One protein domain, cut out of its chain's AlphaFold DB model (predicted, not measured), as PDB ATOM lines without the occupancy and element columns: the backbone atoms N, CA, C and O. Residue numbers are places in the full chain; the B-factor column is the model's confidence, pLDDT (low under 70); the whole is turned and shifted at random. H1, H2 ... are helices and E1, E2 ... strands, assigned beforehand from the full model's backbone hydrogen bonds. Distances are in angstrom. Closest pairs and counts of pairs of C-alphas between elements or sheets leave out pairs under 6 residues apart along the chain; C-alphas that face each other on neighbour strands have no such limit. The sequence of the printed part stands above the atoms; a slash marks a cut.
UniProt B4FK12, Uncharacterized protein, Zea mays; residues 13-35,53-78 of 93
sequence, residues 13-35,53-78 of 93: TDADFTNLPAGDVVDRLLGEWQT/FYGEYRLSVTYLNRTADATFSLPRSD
ATOM      1  N   THR A  13     150.511 -92.807 206.685       88.81
ATOM      2  CA  THR A  13     150.613 -94.021 207.505       88.81
ATOM      3  C   THR A  13     151.795 -94.892 207.076       88.81
ATOM      4  O   THR A  13     152.301 -94.757 205.957       88.81
ATOM      5  N   ASP A  14     152.232 -95.801 207.948       86.56
ATOM      6  CA  ASP A  14     153.156 -96.884 207.599       86.56
ATOM      7  C   ASP A  14     152.437 -98.094 206.960       86.56
ATOM      8  O   ASP A  14     151.255 -98.031 206.611       86.56
ATOM      9  N   ALA A  15     153.171 -99.193 206.749       85.62
ATOM     10  CA  ALA A  15     152.641-100.411 206.129       85.62
ATOM     11  C   ALA A  15     151.649-101.178 207.024       85.62
ATOM     12  O   ALA A  15     150.882-101.988 206.509       85.62
ATOM     13  N   ASP A  16     151.660-100.898 208.327       90.38
ATOM     14  CA  ASP A  16     150.775-101.483 209.333       90.38
ATOM     15  C   ASP A  16     149.585-100.551 209.642       90.38
ATOM     16  O   ASP A  16     148.841-100.783 210.592       90.38
ATOM     17  N   PHE A  17     149.376 -99.512 208.818       87.06
ATOM     18  CA  PHE A  17     148.346 -98.478 208.982       87.06
ATOM     19  C   PHE A  17     148.491 -97.643 210.263       87.06
ATOM     20  O   PHE A  17     147.531 -97.010 210.704       87.06
ATOM     21  N   THR A  18     149.688 -97.587 210.846       90.44
ATOM     22  CA  THR A  18     149.972 -96.681 211.960       90.44
ATOM     23  C   THR A  18     150.194 -95.278 211.423       90.44
ATOM     24  O   THR A  18     150.900 -95.089 210.429       90.44
ATOM     25  N   ASN A  19     149.598 -94.286 212.082       91.88
ATOM     26  CA  ASN A  19     149.744 -92.894 211.686       91.88
ATOM     27  C   ASN A  19     151.198 -92.423 211.829       91.88
ATOM     28  O   ASN A  19     151.854 -92.661 212.842       91.88
ATOM     29  N   LEU A  20     151.696 -91.748 210.798       92.75
ATOM     30  CA  LEU A  20     152.970 -91.035 210.807       92.75
ATOM     31  C   LEU A  20     152.728 -89.567 211.197       92.75
ATOM     32  O   LEU A  20     151.594 -89.095 211.107       92.75
ATOM     33  N   PRO A  21     153.771 -88.779 211.524       92.94
ATOM     34  CA  PRO A  21     153.585 -87.392 211.962       92.94
ATOM     35  C   PRO A  21     152.785 -86.507 210.991       92.94
ATOM     36  O   PRO A  21     152.111 -85.575 211.416       92.94
ATOM     37  N   ALA A  22     152.845 -86.783 209.683       90.62
ATOM     38  CA  ALA A  22     152.025 -86.082 208.694       90.62
ATOM     39  C   ALA A  22     150.542 -86.488 208.773       90.62
ATOM     40  O   ALA A  22     149.670 -85.629 208.651       90.62
ATOM     41  N   GLY A  23     150.263 -87.770 209.008       92.62
ATOM     42  CA  GLY A  23     148.916 -88.271 209.260       92.62
ATOM     43  C   GLY A  23     148.318 -87.692 210.541       92.62
ATOM     44  O   GLY A  23     147.193 -87.204 210.506       92.62
ATOM     45  N   ASP A  24     149.104 -87.572 211.618       94.88
ATOM     46  CA  ASP A  24     148.638 -86.967 212.877       94.88
ATOM     47  C   ASP A  24     148.210 -85.503 212.696       94.88
ATOM     48  O   ASP A  24     147.267 -85.022 213.329       94.88
ATOM     49  N   VAL A  25     148.896 -84.772 211.812       94.44
ATOM     50  CA  VAL A  25     148.515 -83.400 211.454       94.44
ATOM     51  C   VAL A  25     147.190 -83.380 210.693       94.44
ATOM     52  O   VAL A  25     146.341 -82.545 211.003       94.44
ATOM     53  N   VAL A  26     147.001 -84.277 209.721       92.50
ATOM     54  CA  VAL A  26     145.748 -84.378 208.955       92.50
ATOM     55  C   VAL A  26     144.584 -84.753 209.869       92.50
ATOM     56  O   VAL A  26     143.559 -84.074 209.841       92.50
ATOM     57  N   ASP A  27     144.752 -85.751 210.733       92.94
ATOM     58  CA  ASP A  27     143.714 -86.190 211.669       92.94
ATOM     59  C   ASP A  27     143.326 -85.086 212.650       92.94
ATOM     60  O   ASP A  27     142.145 -84.901 212.949       92.94
ATOM     61  N   ARG A  28     144.297 -84.287 213.109       95.06
ATOM     62  CA  ARG A  28     144.011 -83.112 213.937       95.06
ATOM     63  C   ARG A  28     143.162 -82.086 213.188       95.06
ATOM     64  O   ARG A  28     142.175 -81.618 213.747       95.06
ATOM     65  N   LEU A  29     143.502 -81.765 211.938       94.75
ATOM     66  CA  LEU A  29     142.723 -80.825 211.121       94.75
ATOM     67  C   LEU A  29     141.302 -81.340 210.862       94.75
ATOM     68  O   LEU A  29     140.342 -80.590 211.008       94.75
ATOM     69  N   LEU A  30     141.144 -82.628 210.556       91.81
ATOM     70  CA  LEU A  30     139.822 -83.251 210.423       91.81
ATOM     71  C   LEU A  30     139.044 -83.213 211.746       91.81
ATOM     72  O   LEU A  30     137.836 -82.988 211.753       91.81
ATOM     73  N   GLY A  31     139.739 -83.366 212.874       90.50
ATOM     74  CA  GLY A  31     139.171 -83.219 214.210       90.50
ATOM     75  C   GLY A  31     138.720 -81.792 214.544       90.50
ATOM     76  O   GLY A  31     137.804 -81.622 215.354       90.50
ATOM     77  N   GLU A  32     139.338 -80.780 213.934       91.50
ATOM     78  CA  GLU A  32     138.962 -79.366 214.038       91.50
ATOM     79  C   GLU A  32     137.799 -79.007 213.100       91.50
ATOM     80  O   GLU A  32     136.926 -78.224 213.471       91.50
ATOM     81  N   TRP A  33     137.751 -79.590 211.899       92.00
ATOM     82  CA  TRP A  33     136.763 -79.281 210.857       92.00
ATOM     83  C   TRP A  33     135.488 -80.108 210.973       92.00
ATOM     84  O   TRP A  33     135.018 -80.731 210.021       92.00
ATOM     85  N   GLN A  34     134.909 -80.094 212.162       91.69
ATOM     86  CA  GLN A  34     133.632 -80.729 212.429       91.69
ATOM     87  C   GLN A  34     132.829 -79.888 213.405       91.69
ATOM     88  O   GLN A  34     133.363 -79.233 214.304       91.69
ATOM     89  N   THR A  35     131.515 -79.956 213.266       93.50
ATOM     90  CA  THR A  35     130.626 -79.484 214.320       93.50
ATOM     91  C   THR A  35     130.583 -80.562 215.389       93.50
ATOM     92  O   THR A  35     130.151 -81.684 215.131       93.50
ATOM     93  N   PHE A  53     129.327 -76.899 210.343       93.50
ATOM     94  CA  PHE A  53     129.816 -77.479 209.094       93.50
ATOM     95  C   PHE A  53     128.715 -78.258 208.359       93.50
ATOM     96  O   PHE A  53     127.700 -78.654 208.937       93.50
ATOM     97  N   TYR A  54     128.923 -78.520 207.073       93.44
ATOM     98  CA  TYR A  54     128.005 -79.344 206.290       93.44
ATOM     99  C   TYR A  54     127.992 -80.789 206.790       93.44
ATOM    100  O   TYR A  54     129.036 -81.330 207.155       93.44
ATOM    101  N   GLY A  55     126.821 -81.420 206.795       93.25
ATOM    102  CA  GLY A  55     126.677 -82.794 207.273       93.25
ATOM    103  C   GLY A  55     125.271 -83.143 207.742       93.25
ATOM    104  O   GLY A  55     124.328 -82.377 207.542       93.25
ATOM    105  N   GLU A  56     125.153 -84.306 208.375       95.62
ATOM    106  CA  GLU A  56     123.914 -84.819 208.957       95.62
ATOM    107  C   GLU A  56     123.906 -84.613 210.467       95.62
ATOM    108  O   GLU A  56     124.878 -84.922 211.157       95.62
ATOM    109  N   TYR A  57     122.781 -84.134 210.985       96.00
ATOM    110  CA  TYR A  57     122.630 -83.779 212.387       96.00
ATOM    111  C   TYR A  57     121.391 -84.421 212.986       96.00
ATOM    112  O   TYR A  57     120.346 -84.531 212.341       96.00
ATOM    113  N   ARG A  58     121.498 -84.782 214.265       96.62
ATOM    114  CA  ARG A  58     120.361 -85.080 215.133       96.62
ATOM    115  C   ARG A  58     120.215 -83.934 216.121       96.62
ATOM    116  O   ARG A  58     121.172 -83.583 216.800       96.62
ATOM    117  N   LEU A  59     119.015 -83.380 216.209       95.69
ATOM    118  CA  LEU A  59     118.644 -82.425 217.241       95.69
ATOM    119  C   LEU A  59     117.729 -83.098 218.259       95.69
ATOM    120  O   LEU A  59     116.882 -83.913 217.892       95.69
ATOM    121  N   SER A  60     117.899 -82.733 219.525       96.69
ATOM    122  CA  SER A  60     117.043 -83.157 220.626       96.69
ATOM    123  C   SER A  60     116.663 -81.923 221.433       96.69
ATOM    124  O   SER A  60     117.532 -81.141 221.818       96.69
ATOM    125  N   VAL A  61     115.368 -81.713 221.643       96.25
ATOM    126  CA  VAL A  61     114.842 -80.586 222.419       96.25
ATOM    127  C   VAL A  61     114.091 -81.129 223.612       96.25
ATOM    128  O   VAL A  61     113.166 -81.923 223.445       96.25
ATOM    129  N   THR A  62     114.449 -80.653 224.803       94.81
ATOM    130  CA  THR A  62     113.809 -81.046 226.059       94.81
ATOM    131  C   THR A  62     113.198 -79.839 226.761       94.81
ATOM    132  O   THR A  62     113.849 -78.813 226.940       94.81
ATOM    133  N   TYR A  63     111.948 -79.969 227.203       93.12
ATOM    134  CA  TYR A  63     111.261 -78.956 228.003       93.12
ATOM    135  C   TYR A  63     110.216 -79.603 228.919       93.12
ATOM    136  O   TYR A  63     109.303 -80.288 228.450       93.12
ATOM    137  N   LEU A  64     110.335 -79.364 230.231       91.25
ATOM    138  CA  LEU A  64     109.460 -79.929 231.272       91.25
ATOM    139  C   LEU A  64     109.251 -81.451 231.116       91.25
ATOM    140  O   LEU A  64     108.121 -81.917 231.001       91.25
ATOM    141  N   ASN A  65     110.348 -82.218 231.068       90.00
ATOM    142  CA  ASN A  65     110.371 -83.685 230.896       90.00
ATOM    143  C   ASN A  65     109.758 -84.219 229.590       90.00
ATOM    144  O   ASN A  65     109.518 -85.417 229.458       90.00
ATOM    145  N   ARG A  66     109.520 -83.350 228.611       93.06
ATOM    146  CA  ARG A  66     109.129 -83.747 227.259       93.06
ATOM    147  C   ARG A  66     110.327 -83.599 226.354       93.06
ATOM    148  O   ARG A  66     110.958 -82.546 226.381       93.06
ATOM    149  N   THR A  67     110.583 -84.611 225.541       96.19
ATOM    150  CA  THR A  67     111.654 -84.587 224.549       96.19
ATOM    151  C   THR A  67     111.071 -84.796 223.163       96.19
ATOM    152  O   THR A  67     110.131 -85.573 222.986       96.19
ATOM    153  N   ALA A  68     111.620 -84.086 222.189       96.19
ATOM    154  CA  ALA A  68     111.398 -84.339 220.779       96.19
ATOM    155  C   ALA A  68     112.751 -84.419 220.075       96.19
ATOM    156  O   ALA A  68     113.634 -83.598 220.323       96.19
ATOM    157  N   ASP A  69     112.888 -85.389 219.179       96.56
ATOM    158  CA  ASP A  69     114.064 -85.563 218.340       96.56
ATOM    159  C   ASP A  69     113.711 -85.278 216.879       96.56
ATOM    160  O   ASP A  69     112.602 -85.567 216.422       96.56
ATOM    161  N   ALA A  70     114.670 -84.754 216.126       96.00
ATOM    162  CA  ALA A  70     114.587 -84.674 214.675       96.00
ATOM    163  C   ALA A  70     115.975 -84.825 214.052       96.00
ATOM    164  O   ALA A  70     116.997 -84.609 214.703       96.00
ATOM    165  N   THR A  71     116.014 -85.186 212.775       96.81
ATOM    166  CA  THR A  71     117.246 -85.242 211.990       96.81
ATOM    167  C   THR A  71     117.166 -84.286 210.813       96.81
ATOM    168  O   THR A  71     116.087 -84.012 210.282       96.81
ATOM    169  N   PHE A  72     118.308 -83.734 210.418       95.25
ATOM    170  CA  PHE A  72     118.388 -82.826 209.284       95.25
ATOM    171  C   PHE A  72     119.797 -82.758 208.696       95.25
ATOM    172  O   PHE A  72     120.795 -82.800 209.410       95.25
ATOM    173  N   SER A  73     119.844 -82.523 207.390       95.00
ATOM    174  CA  SER A  73     121.076 -82.279 206.637       95.00
ATOM    175  C   SER A  73     121.368 -80.785 206.510       95.00
ATOM    176  O   SER A  73     120.456 -80.008 206.205       95.00
ATOM    177  N   LEU A  74     122.617 -80.359 206.662       94.06
ATOM    178  CA  LEU A  74     123.088 -79.027 206.271       94.06
ATOM    179  C   LEU A  74     123.899 -79.139 204.977       94.06
ATOM    180  O   LEU A  74     125.085 -79.468 205.035       94.06
ATOM    181  N   PRO A  75     123.283 -78.900 203.804       92.19
ATOM    182  CA  PRO A  75     124.016 -78.801 202.553       92.19
ATOM    183  C   PRO A  75     124.676 -77.424 202.419       92.19
ATOM    184  O   PRO A  75     124.347 -76.479 203.139       92.19
ATOM    185  N   ARG A  76     125.558 -77.291 201.427       92.38
ATOM    186  CA  ARG A  76     126.023 -75.980 200.976       92.38
ATOM    187  C   ARG A  76     124.827 -75.160 200.483       92.38
ATOM    188  O   ARG A  76     124.122 -75.597 199.576       92.38
ATOM    189  N   SER A  77     124.620 -73.997 201.085       88.19
ATOM    190  CA  SER A  77     123.542 -73.060 200.769       88.19
ATOM    191  C   SER A  77     123.988 -71.646 201.127       88.19
ATOM    192  O   SER A  77     124.763 -71.481 202.068       88.19
ATOM    193  N   ASP A  78     123.478 -70.650 200.408       88.25
ATOM    194  CA  ASP A  78     123.677 -69.234 200.746       88.25
ATOM    195  C   ASP A  78     122.636 -68.742 201.780       88.25
ATOM    196  O   ASP A  78     122.745 -67.632 202.298       88.25
TER     197      ASP A  78
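What this domain is: This is residues 13 to 35 and 53 to 78 of the 93 residues of an uncharacterized protein of Zea mays (UniProt B4FK12). A single helix, H1, and a long two-stranded hairpin, E1 and E2, are strung out one after the other, with the helix beyond the hairpin's open end and the hairpin's turn, residues 62 to 67, sticking out free at the other end. Residues 13 to 20 make a loop at the far end of H1. The printed part has 49 residues, with one named helix and two named strands in the order H1, E1, E2; the sheet, of order E1 - E2, is antiparallel and the class is mixed, helices and strands. The whole is extended, with a radius of gyration of the C-alphas of 17.9 A, and its outline is flat, spanning 52 by 32 by 16 A.

How they stand to each other: In H1, residues 21 to 32, every O i to N i+4 pair is within hydrogen-bond range. E1, residues 55 to 63, and E2, residues 66 to 74, are antiparallel neighbours that form a hairpin, with 161 degrees between their directions. The C-alphas of Arg 58 and Thr 71 face each other at 4.4 A. N 59 and O 70, 2.8 A apart, and N 74 and O 55, also 2.8 A apart, are within hydrogen-bond range. H1 and E2 are apart.

Where its parts are: H1 begins at C-alpha 21, (153.585, -87.392, 211.962), and is 16.8 A long from first to last C-alpha. E1 begins at C-alpha 55, (126.677, -82.794, 207.273), and measures 26.1 A. E2 measures 25.6 A and ends at C-alpha 74, (123.088, -79.027, 206.271).

The domain as a whole: The two C-alphas farthest apart are those of Ala 15 and Leu 64, at 54.0 A. Residues 36 to 52 are not printed, and C-alphas 35 and 53 are 5.7 A apart across this cut, which lies in the link from H1 to E1. The link from E1 to E2 is tight, with 2 residues. The mean pLDDT of the printed part is 92.9, and no printed residue is under 70.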